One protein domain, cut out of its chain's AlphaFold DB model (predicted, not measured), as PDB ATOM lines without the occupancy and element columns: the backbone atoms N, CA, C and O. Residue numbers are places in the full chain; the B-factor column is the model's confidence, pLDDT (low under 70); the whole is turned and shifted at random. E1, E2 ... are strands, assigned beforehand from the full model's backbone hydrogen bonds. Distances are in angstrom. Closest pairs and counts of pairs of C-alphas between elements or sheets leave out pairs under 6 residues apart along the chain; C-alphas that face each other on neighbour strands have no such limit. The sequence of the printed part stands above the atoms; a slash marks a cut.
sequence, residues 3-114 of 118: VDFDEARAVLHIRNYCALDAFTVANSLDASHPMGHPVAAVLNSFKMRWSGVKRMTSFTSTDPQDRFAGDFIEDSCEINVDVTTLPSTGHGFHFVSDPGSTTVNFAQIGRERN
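AT A GLANCE: This is residues 3 to 114 of the 118 residues of an uncharacterized protein of Acidobacteria bacterium (UniProt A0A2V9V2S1). One long, twisted sheet is bent into an open U, with E1, E2 and E3 side by side and E4 and E5 beside opposite ends of E3. The 112 printed residues hold five named strands, E1 to E5 in order, and no named helix: all strand, antiparallel, branched. The whole is loose, radius of gyration of the C-alphas 18.1 A, spanning 54 by 33 by 23 A.

HOW THE PARTS SIT: E1, residues 9 to 21, bends by 90 degrees at residue 18. E2, residues 39 to 60, bends by 95 degrees at 55; N 12 and O 48 are within hydrogen-bond range, 2.9 A. On E2's other side is E3, residues 69 to 85, bending by 78 degrees at 75; N 49 and O 78 are 2.9 A apart. E4, residues 94 to 96, completes a meander of successive antiparallel hairpins, E1 to E4; N 95 and O 83 are 2.9 A apart. E5, residues 107 to 113, pairs antiparallel with E3, N 73 to O 109 2.8 A; E4 and E5 are apart.

IN THESE COORDINATES: E1 begins at C-alpha 9 (184.530, -111.484, 372.463) and measures 28.8 A, E2 42.1 A, E3 40.8 A. E5 ends at C-alpha 113 (193.390, -101.210, 357.846).

THE WHOLE: The farthest C-alphas, Pro 64 and Gly 90, are 55.5 A apart. The printed part has no cut; E1 to E2 is a long link. Residues 23 to 31, 33 to 36, 90 to 92 and 99 to 104 have pLDDT under 70.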
ATOM      1  N   VAL A   3     184.121-104.671 372.149       85.56
ATOM      2  CA  VAL A   3     184.973-105.678 371.504       85.56
ATOM      3  C   VAL A   3     186.202-105.880 372.373       85.56
ATOM      4  O   VAL A   3     186.826-104.903 372.777       85.56
ATOM      5  N   ASP A   4     186.514-107.135 372.637       85.31
ATOM      6  CA  ASP A   4     187.733-107.612 373.256       85.31
ATOM      7  C   ASP A   4     188.374-108.599 372.280       85.31
ATOM      8  O   ASP A   4     187.799-109.641 371.955       85.31
ATOM      9  N   PHE A   5     189.519-108.211 371.731       83.94
ATOM     10  CA  PHE A   5     190.215-109.011 370.729       83.94
ATOM     11  C   PHE A   5     191.035-110.135 371.374       83.94
ATOM     12  O   PHE A   5     191.202-111.183 370.757       83.94
ATOM     13  N   ASP A   6     191.480-109.946 372.620       82.50
ATOM     14  CA  ASP A   6     192.275-110.927 373.361       82.50
ATOM     15  C   ASP A   6     191.378-112.073 373.853       82.50
ATOM     16  O   ASP A   6     191.736-113.246 373.755       82.50
ATOM     17  N   GLU A   7     190.166-111.745 374.311       84.75
ATOM     18  CA  GLU A   7     189.142-112.726 374.690       84.75
ATOM     19  C   GLU A   7     188.314-113.242 373.497       84.75
ATOM     20  O   GLU A   7     187.435-114.089 373.687       84.75
ATOM     21  N   ALA A   8     188.552-112.727 372.282       86.44
ATOM     22  CA  ALA A   8     187.745-112.993 371.087       86.44
ATOM     23  C   ALA A   8     186.239-112.855 371.354       86.44
ATOM     24  O   ALA A   8     185.428-113.746 371.080       86.44
ATOM     25  N   ARG A   9     185.874-111.733 371.969       91.62
ATOM     26  CA  ARG A   9     184.530-111.484 372.463       91.62
ATOM     27  C   ARG A   9     184.039-110.139 371.982       91.62
ATOM     28  O   ARG A   9     184.631-109.101 372.252       91.62
ATOM     29  N   ALA A  10     182.863-110.126 371.376       92.75
ATOM     30  CA  ALA A  10     182.163-108.888 371.080       92.75
ATOM     31  C   ALA A  10     180.712-108.966 371.534       92.75
ATOM     32  O   ALA A  10     180.103-110.033 371.591       92.75
ATOM     33  N   VAL A  11     180.149-107.814 371.892       92.38
ATOM     34  CA  VAL A  11     178.735-107.694 372.235       92.38
ATOM     35  C   VAL A  11     178.156-106.413 371.638       92.38
ATOM     36  O   VAL A  11     178.649-105.302 371.875       92.38
ATOM     37  N   LEU A  12     177.058-106.571 370.902       93.06
ATOM     38  CA  LEU A  12     176.222-105.488 370.397       93.06
ATOM     39  C   LEU A  12     174.831-105.608 371.012       93.06
ATOM     40  O   LEU A  12     174.166-106.627 370.851       93.06
ATOM     41  N   HIS A  13     174.400-104.560 371.712       94.44
ATOM     42  CA  HIS A  13     173.055-104.439 372.265       94.44
ATOM     43  C   HIS A  13     172.376-103.203 371.678       94.44
ATOM     44  O   HIS A  13     172.936-102.109 371.751       94.44
ATOM     45  N   ILE A  14     171.169-103.382 371.153       93.50
ATOM     46  CA  ILE A  14     170.294-102.322 370.650       93.50
ATOM     47  C   ILE A  14     168.915-102.527 371.285       93.50
ATOM     48  O   ILE A  14     168.492-103.660 371.521       93.50
ATOM     49  N   ARG A  15     168.230-101.432 371.615       94.12
ATOM     50  CA  ARG A  15     166.866-101.442 372.158       94.12
ATOM     51  C   ARG A  15     166.089-100.257 371.618       94.12
ATOM     52  O   ARG A  15     166.691 -99.206 371.403       94.12
ATOM     53  N   ASN A  16     164.774-100.420 371.495       91.44
ATOM     54  CA  ASN A  16     163.833 -99.363 371.119       91.44
ATOM     55  C   ASN A  16     164.275 -98.597 369.863       91.44
ATOM     56  O   ASN A  16     164.306 -97.366 369.850       91.44
ATOM     57  N   TYR A  17     164.681 -99.331 368.829       91.12
ATOM     58  CA  TYR A  17     165.169 -98.741 367.588       91.12
ATOM     59  C   TYR A  17     164.090 -98.809 366.507       91.12
ATOM     60  O   TYR A  17     163.517 -99.872 366.264       91.12
ATOM     61  N   CYS A  18     163.816 -97.680 365.854       89.12
ATOM     62  CA  CYS A  18     162.918 -97.635 364.705       89.12
ATOM     63  C   CYS A  18     163.606 -98.281 363.501       89.12
ATOM     64  O   CYS A  18     164.625 -97.787 363.022       89.12
ATOM     65  N   ALA A  19     163.036 -99.376 363.017       83.44
ATOM     66  CA  ALA A  19     163.523-100.123 361.873       83.44
ATOM     67  C   ALA A  19     162.539-100.015 360.701       83.44
ATOM     68  O   ALA A  19     161.359 -99.702 360.876       83.44
ATOM     69  N   LEU A  20     163.039-100.292 359.502       81.44
ATOM     70  CA  LEU A  20     162.211-100.548 358.333       81.44
ATOM     71  C   LEU A  20     162.270-102.046 358.045       81.44
ATOM     72  O   LEU A  20     163.361-102.599 357.920       81.44
ATOM     73  N   ASP A  21     161.108-102.683 357.973       74.31
ATOM     74  CA  ASP A  21     160.974-104.094 357.633       74.31
ATOM     75  C   ASP A  21     160.545-104.217 356.169       74.31
ATOM     76  O   ASP A  21     159.480-103.738 355.778       74.31
ATOM     77  N   ALA A  22     161.402-104.823 355.348       72.00
ATOM     78  CA  ALA A  22     161.130-105.088 353.939       72.00
ATOM     79  C   ALA A  22     160.433-106.444 353.709       72.00
ATOM     80  O   ALA A  22     160.253-106.842 352.557       72.00
ATOM     81  N   PHE A  23     160.034-107.140 354.782       68.12
ATOM     82  CA  PHE A  23     159.522-108.508 354.774       68.12
ATOM     83  C   PHE A  23     160.500-109.489 354.095       68.12
ATOM     84  O   PHE A  23     161.714-109.278 354.065       68.12
ATOM     85  N   THR A  24     159.994-110.613 353.582       62.06
ATOM     86  CA  THR A  24     160.778-111.646 352.896       62.06
ATOM     87  C   THR A  24     161.315-111.154 351.554       62.06
ATOM     88  O   THR A  24     160.723-111.402 350.504       62.06
ATOM     89  N   VAL A  25     162.479-110.508 351.582       60.50
ATOM     90  CA  VAL A  25     163.340-110.335 350.409       60.50
ATOM     91  C   VAL A  25     164.460-111.358 350.541       60.50
ATOM     92  O   VAL A  25     165.299-111.252 351.432       60.50
ATOM     93  N   ALA A  26     164.460-112.379 349.679       55.66
ATOM     94  CA  ALA A  26     165.422-113.482 349.755       55.66
ATOM     95  C   ALA A  26     166.886-113.016 349.615       55.66
ATOM     96  O   ALA A  26     167.797-113.726 350.035       55.66
ATOM     97  N   ASN A  27     167.114-111.819 349.061       52.47
ATOM     98  CA  ASN A  27     168.408-111.153 349.044       52.47
ATOM     99  C   ASN A  27     168.238-109.658 348.717       52.47
ATOM    100  O   ASN A  27     167.859-109.315 347.602       52.47
ATOM    101  N   SER A  28     168.548-108.756 349.650       53.38
ATOM    102  CA  SER A  28     168.456-107.303 349.421       53.38
ATOM    103  C   SER A  28     169.535-106.740 348.481       53.38
ATOM    104  O   SER A  28     169.520-105.545 348.196       53.38
ATOM    105  N   LEU A  29     170.486-107.569 348.032       56.78
ATOM    106  CA  LEU A  29     171.531-107.213 347.062       56.78
ATOM    107  C   LEU A  29     171.204-107.673 345.633       56.78
ATOM    108  O   LEU A  29     171.972-107.397 344.714       56.78
ATOM    109  N   ASP A  30     170.087-108.374 345.431       63.91
ATOM    110  CA  ASP A  30     169.651-108.820 344.112       63.91
ATOM    111  C   ASP A  30     168.717-107.786 343.470       63.91
ATOM    112  O   ASP A  30     167.580-107.589 343.897       63.91
ATOM    113  N   ALA A  31     169.183-107.140 342.399       65.50
ATOM    114  CA  ALA A  31     168.401-106.152 341.658       65.50
ATOM    115  C   ALA A  31     167.144-106.738 340.983       65.50
ATOM    116  O   ALA A  31     166.226-105.986 340.657       65.50
ATOM    117  N   SER A  32     167.088-108.057 340.768       70.50
ATOM    118  CA  SER A  32     165.919-108.745 340.203       70.50
ATOM    119  C   SER A  32     164.822-109.036 341.233       70.50
ATOM    120  O   SER A  32     163.682-109.300 340.856       70.50
ATOM    121  N   HIS A  33     165.136-108.897 342.525       64.19
ATOM    122  CA  HIS A  33     164.200-109.028 343.637       64.19
ATOM    123  C   HIS A  33     164.199-107.725 344.443       64.19
ATOM    124  O   HIS A  33     164.734-107.686 345.554       64.19
ATOM    125  N   PRO A  34     163.645-106.628 343.880       63.12
ATOM    126  CA  PRO A  34     163.696-105.328 344.523       63.12
ATOM    127  C   PRO A  34     163.091-105.412 345.918       63.12
ATOM    128  O   PRO A  34     162.038-106.016 346.133       63.12
ATOM    129  N   MET A  35     163.777-104.772 346.860       61.75
ATOM    130  CA  MET A  35     163.266-104.520 348.195       61.75
ATOM    131  C   MET A  35     161.909-103.828 348.021       61.75
ATOM    132  O   MET A  35     161.858-102.740 347.450       61.75
ATOM    133  N   GLY A  36     160.811-104.501 348.382       67.00
ATOM    134  CA  GLY A  36     159.453-103.968 348.232       67.00
ATOM    135  C   GLY A  36     159.247-102.688 349.052       67.00
ATOM    136  O   GLY A  36     160.201-102.067 349.501       67.00
ATOM    137  N   HIS A  37     158.003-102.275 349.300       72.62
ATOM    138  CA  HIS A  37     157.745-101.104 350.148       72.62
ATOM    139  C   HIS A  37     157.999-101.438 351.626       72.62
ATOM    140  O   HIS A  37     157.173-102.138 352.218       72.62
ATOM    141  N   PRO A  38     159.096-100.957 352.245       77.00
ATOM    142  CA  PRO A  38     159.395-101.305 353.623       77.00
ATOM    143  C   PRO A  38     158.380-100.641 354.550       77.00
ATOM    144  O   PRO A  38     157.997 -99.487 354.342       77.00
ATOM    145  N   VAL A  39     157.958-101.354 355.588       82.31
ATOM    146  CA  VAL A  39     157.018-100.844 356.587       82.31
ATOM    147  C   VAL A  39     157.732-100.497 357.887       82.31
ATOM    148  O   VAL A  39     158.812-101.001 358.188       82.31
ATOM    149  N   ALA A  40     157.124 -99.617 358.679       86.62
ATOM    150  CA  ALA A  40     157.681 -99.226 359.965       86.62
ATOM    151  C   ALA A  40     157.625-100.383 360.977       86.62
ATOM    152  O   ALA A  40     156.567-100.974 361.220       86.62
ATOM    153  N   ALA A  41     158.761-100.643 361.614       87.69
ATOM    154  CA  ALA A  41     158.924-101.631 362.665       87.69
ATOM    155  C   ALA A  41     159.691-101.055 363.858       87.69
ATOM    156  O   ALA A  41     160.367-100.026 363.776       87.69
ATOM    157  N   VAL A  42     159.587-101.741 364.987       90.62
ATOM    158  CA  VAL A  42     160.341-101.450 366.200       90.62
ATOM    159  C   VAL A  42     161.159-102.680 366.544       90.62
ATOM    160  O   VAL A  42     160.619-103.749 366.820       90.62
ATOM    161  N   LEU A  43     162.478-102.515 366.537       90.00
ATOM    162  CA  LEU A  43     163.409-103.466 367.119       90.00
ATOM    163  C   LEU A  43     163.407-103.238 368.633       90.00
ATOM    164  O   LEU A  43     164.133-102.382 369.153       90.00
ATOM    165  N   ASN A  44     162.537-103.969 369.329       93.00
ATOM    166  CA  ASN A  44     162.357-103.870 370.776       93.00
ATOM    167  C   ASN A  44     163.664-104.224 371.485       93.00
ATOM    168  O   ASN A  44     164.155-103.477 372.339       93.00
ATOM    169  N   SER A  45     164.275-105.337 371.074       93.00
ATOM    170  CA  SER A  45     165.598-105.721 371.536       93.00
ATOM    171  C   SER A  45     166.387-106.467 370.469       93.00
ATOM    172  O   SER A  45     165.858-107.274 369.713       93.00
ATOM    173  N   PHE A  46     167.683-106.194 370.430       91.88
ATOM    174  CA  PHE A  46     168.641-106.942 369.638       91.88
ATOM    175  C   PHE A  46     169.913-107.115 370.447       91.88
ATOM    176  O   PHE A  46     170.486-106.145 370.957       91.88
ATOM    177  N   LYS A  47     170.351-108.360 370.585       92.50
ATOM    178  CA  LYS A  47     171.567-108.723 371.294       92.50
ATOM    179  C   LYS A  47     172.336-109.741 370.477       92.50
ATOM    180  O   LYS A  47     171.879-110.858 370.281       92.50
ATOM    181  N   MET A  48     173.534-109.351 370.081       90.69
ATOM    182  CA  MET A  48     174.460-110.181 369.330       90.69
ATOM    183  C   MET A  48     175.726-110.372 370.159       90.69
ATOM    184  O   MET A  48     176.256-109.399 370.716       90.69
ATOM    185  N   ARG A  49     176.162-111.623 370.316       91.44
ATOM    186  CA  ARG A  49     177.311-112.005 371.143       91.44
ATOM    187  C   ARG A  49     178.245-112.880 370.333       91.44
ATOM    188  O   ARG A  49     177.852-113.971 369.948       91.44
ATOM    189  N   TRP A  50     179.473-112.433 370.166       92.31
ATOM    190  CA  TRP A  50     180.550-113.220 369.587       92.31
ATOM    191  C   TRP A  50     181.389-113.824 370.704       92.31
ATOM    192  O   TRP A  50     181.647-113.148 371.709       92.31
ATOM    193  N   SER A  51     181.763-115.092 370.553       90.38
ATOM    194  CA  SER A  51     182.641-115.801 371.483       90.38
ATOM    195  C   SER A  51     183.116-117.135 370.917       90.38
ATOM    196  O   SER A  51     182.437-117.743 370.089       90.38
ATOM    197  N   GLY A  52     184.212-117.646 371.476       87.94
ATOM    198  CA  GLY A  52     184.711-118.987 371.188       87.94
ATOM    199  C   GLY A  52     185.542-119.005 369.914       87.94
ATOM    200  O   GLY A  52     185.009-119.179 368.822       87.94
ATOM    201  N   VAL A  53     186.856-118.848 370.078       91.19
ATOM    202  CA  VAL A  53     187.831-118.881 368.981       91.19
ATOM    203  C   VAL A  53     187.772-120.228 368.265       91.19
ATOM    204  O   VAL A  53     188.020-121.268 368.874       91.19
ATOM    205  N   LYS A  54     187.512-120.197 366.957       90.62
ATOM    206  CA  LYS A  54     187.676-121.344 366.055       90.62
ATOM    207  C   LYS A  54     189.001-121.272 365.309       90.62
ATOM    208  O   LYS A  54     189.699-122.276 365.194       90.62
ATOM    209  N   ARG A  55     189.354-120.086 364.804       92.00
ATOM    210  CA  ARG A  55     190.574-119.856 364.020       92.00
ATOM    211  C   ARG A  55     191.016-118.400 364.118       92.00
ATOM    212  O   ARG A  55     190.183-117.505 364.127       92.00
ATOM    213  N   MET A  56     192.325-118.169 364.133       92.25
ATOM    214  CA  MET A  56     192.924-116.840 363.991       92.25
ATOM    215  C   MET A  56     193.713-116.781 362.683       92.25
ATOM    216  O   MET A  56     194.356-117.759 362.298       92.25
ATOM    217  N   THR A  57     193.638-115.671 361.959       92.44
ATOM    218  CA  THR A  57     194.342-115.488 360.685       92.44
ATOM    219  C   THR A  57     194.676-114.020 360.474       92.44
ATOM    220  O   THR A  57     193.842-113.151 360.706       92.44
ATOM    221  N   SER A  58     195.881-113.760 359.980       91.94
ATOM    222  CA  SER A  58     196.307-112.435 359.533       91.94
ATOM    223  C   SER A  58     196.429-112.428 358.016       91.94
ATOM    224  O   SER A  58     196.885-113.401 357.413       91.94
ATOM    225  N   PHE A  59     196.032-111.323 357.396       89.38
ATOM    226  CA  PHE A  59     196.167-111.098 355.965       89.38
ATOM    227  C   PHE A  59     196.874-109.772 355.707       89.38
ATOM    228  O   PHE A  59     196.657-108.774 356.392       89.38
ATOM    229  N   THR A  60     197.727-109.750 354.694       88.81
ATOM    230  CA  THR A  60     198.320-108.532 354.150       88.81
ATOM    231  C   THR A  60     198.350-108.685 352.642       88.81
ATOM    232  O   THR A  60     198.830-109.703 352.139       88.81
ATOM    233  N   SER A  61     197.803-107.699 351.937       86.12
ATOM    234  CA  SER A  61     197.801-107.684 350.480       86.12
ATOM    235  C   SER A  61     199.236-107.635 349.957       86.12
ATOM    236  O   SER A  61     200.105-106.963 350.519       86.12
ATOM    237  N   THR A  62     199.499-108.398 348.900       85.50
ATOM    238  CA  THR A  62     200.802-108.431 348.224       85.50
ATOM    239  C   THR A  62     200.891-107.416 347.089       85.50
ATOM    240  O   THR A  62     201.981-107.204 346.555       85.50
ATOM    241  N   ASP A  63     199.774-106.787 346.717       83.50
ATOM    242  CA  ASP A  63     199.742-105.738 345.706       83.50
ATOM    243  C   ASP A  63     200.254-104.419 346.318       83.50
ATOM    244  O   ASP A  63     199.682-103.917 347.283       83.50
ATOM    245  N   PRO A  64     201.324-103.814 345.777       76.31
ATOM    246  CA  PRO A  64     201.871-102.566 346.305       76.31
ATOM    247  C   PRO A  64     200.915-101.359 346.216       76.31
ATOM    248  O   PRO A  64     201.155-100.359 346.898       76.31
ATOM    249  N   GLN A  65     199.865-101.421 345.389       81.38
ATOM    250  CA  GLN A  65     198.822-100.391 345.293       81.38
ATOM    251  C   GLN A  65     197.694-100.593 346.313       81.38
ATOM    252  O   GLN A  65     196.981 -99.643 346.635       81.38
ATOM    253  N   ASP A  66     197.562-101.800 346.857       77.81
ATOM    254  CA  ASP A  66     196.565-102.151 347.856       77.81
ATOM    255  C   ASP A  66     197.246-102.371 349.210       77.81
ATOM    256  O   ASP A  66     197.890-103.378 349.479       77.81
ATOM    257  N   ARG A  67     197.115-101.398 350.112       81.00
ATOM    258  CA  ARG A  67     197.734-101.474 351.449       81.00
ATOM    259  C   ARG A  67     196.861-102.187 352.480       81.00
ATOM    260  O   ARG A  67     197.077-101.987 353.688       81.00
ATOM    261  N   PHE A  68     195.879-102.965 352.025       87.06
ATOM    262  CA  PHE A  68     194.978-103.700 352.895       87.06
ATOM    263  C   PHE A  68     195.744-104.707 353.755       87.06
ATOM    264  O   PHE A  68     196.545-105.511 353.274       87.06
ATOM    265  N   ALA A  69     195.486-104.656 355.055       89.81
ATOM    266  CA  ALA A  69     195.973-105.630 356.015       89.81
ATOM    267  C   ALA A  69     194.957-105.768 357.147       89.81
ATOM    268  O   ALA A  69     194.279-104.796 357.491       89.81
ATOM    269  N   GLY A  70     194.870-106.948 357.748       91.94
ATOM    270  CA  GLY A  70     193.978-107.166 358.874       91.94
ATOM    271  C   GLY A  70     194.258-108.448 359.633       91.94
ATOM    272  O   GLY A  70     194.798-109.409 359.086       91.94
ATOM    273  N   ASP A  71     193.849-108.433 360.893       92.69
ATOM    274  CA  ASP A  71     193.825-109.588 361.779       92.69
ATOM    275  C   ASP A  71     192.374-109.998 362.001       92.69
ATOM    276  O   ASP A  71     191.503-109.156 362.241       92.69
ATOM    277  N   PHE A  72     192.113-111.297 361.915       92.31
ATOM    278  CA  PHE A  72     190.774-111.859 361.918       92.31
ATOM    279  C   PHE A  72     190.691-113.059 362.852       92.31
ATOM    280  O   PHE A  72     191.563-113.932 362.858       92.31
ATOM    281  N   ILE A  73     189.609-113.113 363.618       93.69
ATOM    282  CA  ILE A  73     189.280-114.217 364.509       93.69
ATOM    283  C   ILE A  73     187.929-114.763 364.076       93.69
ATOM    284  O   ILE A  73     186.914-114.090 364.219       93.69
ATOM    285  N   GLU A  74     187.928-115.975 363.535       93.00
ATOM    286  CA  GLU A  74     186.716-116.748 363.298       93.00
ATOM    287  C   GLU A  74     186.216-117.321 364.624       93.00
ATOM    288  O   GLU A  74     186.982-117.929 365.382       93.00
ATOM    289  N   ASP A  75     184.925-117.156 364.887       91.44
ATOM    290  CA  ASP A  75     184.292-117.518 366.145       91.44
ATOM    291  C   ASP A  75     182.859-118.053 365.949       91.44
ATOM    292  O   ASP A  75     182.458-118.513 364.869       91.44
ATOM    293  N   SER A  76     182.094-118.094 367.036       89.69
ATOM    294  CA  SER A  76     180.652-118.319 367.016       89.69
ATOM    295  C   SER A  76     179.919-117.052 367.432       89.69
ATOM    296  O   SER A  76     180.389-116.297 368.286       89.69
ATOM    297  N   CYS A  77     178.715-116.864 366.894       89.06
ATOM    298  CA  CYS A  77     177.836-115.778 367.294       89.06
ATOM    299  C   CYS A  77     176.468-116.308 367.735       89.06
ATOM    300  O   CYS A  77     175.936-117.246 367.149       89.06
ATOM    301  N   GLU A  78     175.913-115.699 368.776       88.69
ATOM    302  CA  GLU A  78     174.538-115.892 369.230       88.69
ATOM    303  C   GLU A  78     173.763-114.598 368.970       88.69
ATOM    304  O   GLU A  78     174.189-113.515 369.389       88.69
ATOM    305  N   ILE A  79     172.618-114.709 368.295       87.44
ATOM    306  CA  ILE A  79     171.766-113.575 367.935       87.44
ATOM    307  C   ILE A  79     170.413-113.752 368.613       87.44
ATOM    308  O   ILE A  79     169.729-114.746 368.402       87.44
ATOM    309  N   ASN A  80     170.028-112.750 369.396       89.50
ATOM    310  CA  ASN A  80     168.712-112.633 369.999       89.50
ATOM    311  C   ASN A  80     168.018-111.383 369.459       89.50
ATOM    312  O   ASN A  80     168.579-110.287 369.542       89.50
ATOM    313  N   VAL A  81     166.810-111.536 368.933       89.75
ATOM    314  CA  VAL A  81     166.014-110.482 368.303       89.75
ATOM    315  C   VAL A  81     164.589-110.534 368.829       89.75
ATOM    316  O   VAL A  81     163.998-111.603 368.911       89.75
ATOM    317  N   ASP A  82     164.044-109.364 369.131       91.38
ATOM    318  CA  ASP A  82     162.621-109.113 369.334       91.38
ATOM    319  C   ASP A  82     162.247-107.893 368.489       91.38
ATOM    320  O   ASP A  82     162.758-106.788 368.717       91.38
ATOM    321  N   VAL A  83     161.400-108.109 367.487       89.94
ATOM    322  CA  VAL A  83     160.973-107.084 366.535       89.94
ATOM    323  C   VAL A  83     159.473-107.168 366.291       89.94
ATOM    324  O   VAL A  83     158.907-108.254 366.160       89.94
ATOM    325  N   THR A  84     158.827-106.010 366.198       90.25
ATOM    326  CA  THR A  84     157.395-105.908 365.908       90.25
ATOM    327  C   THR A  84     157.143-104.870 364.819       90.25
ATOM    328  O   THR A  84     157.669-103.761 364.901       90.25
ATOM    329  N   THR A  85     156.319-105.172 363.816       87.88
ATOM    330  CA  THR A  85     155.807-104.139 362.896       87.88
ATOM    331  C   THR A  85     154.695-103.333 363.565       87.88
ATOM    332  O   THR A  85     153.946-103.841 364.401       87.88
ATOM    333  N   LEU A  86     154.569-102.043 363.236       81.31
ATOM    334  CA  LEU A  86     153.539-101.212 363.867       81.31
ATOM    335  C   LEU A  86     152.125-101.694 363.482       81.31
ATOM    336  O   LEU A  86     151.909-102.041 362.320       81.31
ATOM    337  N   PRO A  87     151.123-101.637 364.383       75.38
ATOM    338  CA  PRO A  87     149.746-102.037 364.062       75.38
ATOM    339  C   PRO A  87     149.158-101.315 362.839       75.38
ATOM    340  O   PRO A  87     148.382-101.889 362.080       75.38
ATOM    341  N   SER A  88     149.585-100.069 362.606       76.19
ATOM    342  CA  SER A  88     149.197 -99.245 361.455       76.19
ATOM    343  C   SER A  88     149.614 -99.822 360.098       76.19
ATOM    344  O   SER A  88     149.154 -99.339 359.070       76.19
ATOM    345  N   THR A  89     150.489-100.827 360.078       72.44
ATOM    346  CA  THR A  89     150.943-101.502 358.855       72.44
ATOM    347  C   THR A  89     149.949-102.547 358.345       72.44
ATOM    348  O   THR A  89     150.156-103.090 357.268       72.44
ATOM    349  N   GLY A  90     148.880-102.855 359.097       66.88
ATOM    350  CA  GLY A  90     147.839-103.818 358.702       66.88
ATOM    351  C   GLY A  90     148.264-105.292 358.754       66.88
ATOM    352  O   GLY A  90     147.423-106.175 358.605       66.88
ATOM    353  N   HIS A  91     149.545-105.563 359.014       65.19
ATOM    354  CA  HIS A  91     150.169-106.887 358.932       65.19
ATOM    355  C   HIS A  91     150.903-107.273 360.220       65.19
ATOM    356  O   HIS A  91     151.891-107.995 360.142       65.19
ATOM    357  N   GLY A  92     150.444-106.762 361.375       66.94
ATOM    358  CA  GLY A  92     151.077-106.883 362.696       66.94
ATOM    359  C   GLY A  92     151.887-108.168 362.867       66.94
ATOM    360  O   GLY A  92     151.340-109.239 363.117       66.94
ATOM    361  N   PHE A  93     153.195-108.038 362.688       78.12
ATOM    362  CA  PHE A  93     154.169-109.111 362.717       78.12
ATOM    363  C   PHE A  93     154.947-108.956 364.011       78.12
ATOM    364  O   PHE A  93     155.441-107.869 364.302       78.12
ATOM    365  N   HIS A  94     155.039-110.026 364.793       86.12
ATOM    366  CA  HIS A  94     155.906-110.092 365.961       86.12
ATOM    367  C   HIS A  94     156.819-111.293 365.803       86.12
ATOM    368  O   HIS A  94     156.350-112.416 365.615       86.12
ATOM    369  N   PHE A  95     158.119-111.043 365.872       83.25
ATOM    370  CA  PHE A  95     159.129-112.078 365.806       83.25
ATOM    371  C   PHE A  95     160.038-111.999 367.015       83.25
ATOM    372  O   PHE A  95     160.592-110.945 367.335       83.25
ATOM    373  N   VAL A  96     160.221-113.158 367.634       86.12
ATOM    374  CA  VAL A  96     161.221-113.396 368.663       86.12
ATOM    375  C   VAL A  96     162.095-114.533 368.165       86.12
ATOM    376  O   VAL A  96     161.590-115.600 367.820       86.12
ATOM    377  N   SER A  97     163.402-114.301 368.099       83.38
ATOM    378  CA  SER A  97     164.349-115.349 367.731       83.38
ATOM    379  C   SER A  97     164.341-116.457 368.779       83.38
ATOM    380  O   SER A  97     164.387-116.167 369.977       83.38
ATOM    381  N   ASP A  98     164.411-117.703 368.333       81.00
ATOM    382  CA  ASP A  98     164.801-118.823 369.180       81.00
ATOM    383  C   ASP A  98     166.309-119.084 368.996       81.00
ATOM    384  O   ASP A  98     166.723-119.684 367.994       81.00
ATOM    385  N   PRO A  99     167.167-118.616 369.922       69.25
ATOM    386  CA  PRO A  99     168.612-118.804 369.818       69.25
ATOM    387  C   PRO A  99     169.027-120.282 369.888       69.25
ATOM    388  O   PRO A  99     170.133-120.609 369.469       69.25
ATOM    389  N   GLY A 100     168.163-121.184 370.379       68.75
ATOM    390  CA  GLY A 100     168.436-122.622 370.431       68.75
ATOM    391  C   GLY A 100     168.297-123.338 369.082       68.75
ATOM    392  O   GLY A 100     168.899-124.393 368.896       68.75
ATOM    393  N   SER A 101     167.536-122.770 368.139       69.31
ATOM    394  CA  SER A 101     167.298-123.334 366.799       69.31
ATOM    395  C   SER A 101     167.902-122.511 365.656       69.31
ATOM    396  O   SER A 101     167.914-122.957 364.508       69.31
ATOM    397  N   THR A 102     168.442-121.326 365.954       66.12
ATOM    398  CA  THR A 102     169.079-120.452 364.962       66.12
ATOM    399  C   THR A 102     170.550-120.832 364.771       66.12
ATOM    400  O   THR A 102     171.385-120.593 365.640       66.12
ATOM    401  N   THR A 103     170.892-121.392 363.610       64.00
ATOM    402  CA  THR A 103     172.274-121.779 363.291       64.00
ATOM    403  C   THR A 103     173.066-120.605 362.716       64.00
ATOM    404  O   THR A 103     172.739-120.088 361.648       64.00
ATOM    405  N   VAL A 104     174.165-120.228 363.375       69.62
ATOM    406  CA  VAL A 104     175.170-119.317 362.806       69.62
ATOM    407  C   VAL A 104     176.269-120.134 362.133       69.62
ATOM    408  O   VAL A 104     177.094-120.759 362.799       69.62
ATOM    409  N   ASN A 105     176.288-120.114 360.799       71.50
ATOM    410  CA  ASN A 105     177.261-120.869 360.002       71.50
ATOM    411  C   ASN A 105     178.677-120.278 360.075       71.50
ATOM    412  O   ASN A 105     179.656-121.007 359.939       71.50
ATOM    413  N   PHE A 106     178.788-118.965 360.286       81.50
ATOM    414  CA  PHE A 106     180.059-118.254 360.324       81.50
ATOM    415  C   PHE A 106     179.924-116.934 361.086       81.50
ATOM    416  O   PHE A 106     178.939-116.215 360.913       81.50
ATOM    417  N   ALA A 107     180.921-116.616 361.909       86.25
ATOM    418  CA  ALA A 107     181.050-115.339 362.591       86.25
ATOM    419  C   ALA A 107     182.535-114.980 362.725       86.25
ATOM    420  O   ALA A 107     183.396-115.863 362.757       86.25
ATOM    421  N   GLN A 108     182.827-113.679 362.715       90.94
ATOM    422  CA  GLN A 108     184.191-113.183 362.756       90.94
ATOM    423  C   GLN A 108     184.261-111.819 363.445       90.94
ATOM    424  O   GLN A 108     183.422-110.947 363.197       90.94
ATOM    425  N   ILE A 109     185.309-111.616 364.240       90.81
ATOM    426  CA  ILE A 109     185.760-110.300 364.696       90.81
ATOM    427  C   ILE A 109     187.060-109.985 363.952       90.81
ATOM    428  O   ILE A 109     187.955-110.822 363.855       90.81
ATOM    429  N   GLY A 110     187.156-108.783 363.391       90.81
ATOM    430  CA  GLY A 110     188.315-108.353 362.616       90.81
ATOM    431  C   GLY A 110     188.772-106.957 362.993       90.81
ATOM    432  O   GLY A 110     187.958-106.101 363.348       90.81
ATOM    433  N   ARG A 111     190.077-106.722 362.889       88.88
ATOM    434  CA  ARG A 111     190.649-105.382 362.846       88.88
ATOM    435  C   ARG A 111     191.368-105.235 361.522       88.88
ATOM    436  O   ARG A 111     192.365-105.905 361.275       88.88
ATOM    437  N   GLU A 112     190.871-104.331 360.696       88.94
ATOM    438  CA  GLU A 112     191.421-104.069 359.374       88.94
ATOM    439  C   GLU A 112     191.968-102.647 359.263       88.94
ATOM    440  O   GLU A 112     191.513-101.711 359.927       88.94
ATOM    441  N   ARG A 113     192.953-102.490 358.385       84.25
ATOM    442  CA  ARG A 113     193.390-101.210 357.846       84.25
ATOM    443  C   ARG A 113     193.034-101.203 356.368       84.25
ATOM    444  O   ARG A 113     193.691-101.879 355.578       84.25
ATOM    445  N   ASN A 114     192.026-100.417 356.003       76.12
ATOM    446  CA  ASN A 114     191.693-100.209 354.600       76.12
ATOM    447  C   ASN A 114     192.867 -99.498 353.898       76.12
ATOM    448  O   ASN A 114     193.398 -98.507 354.404       76.12
TER     449      ASN A 114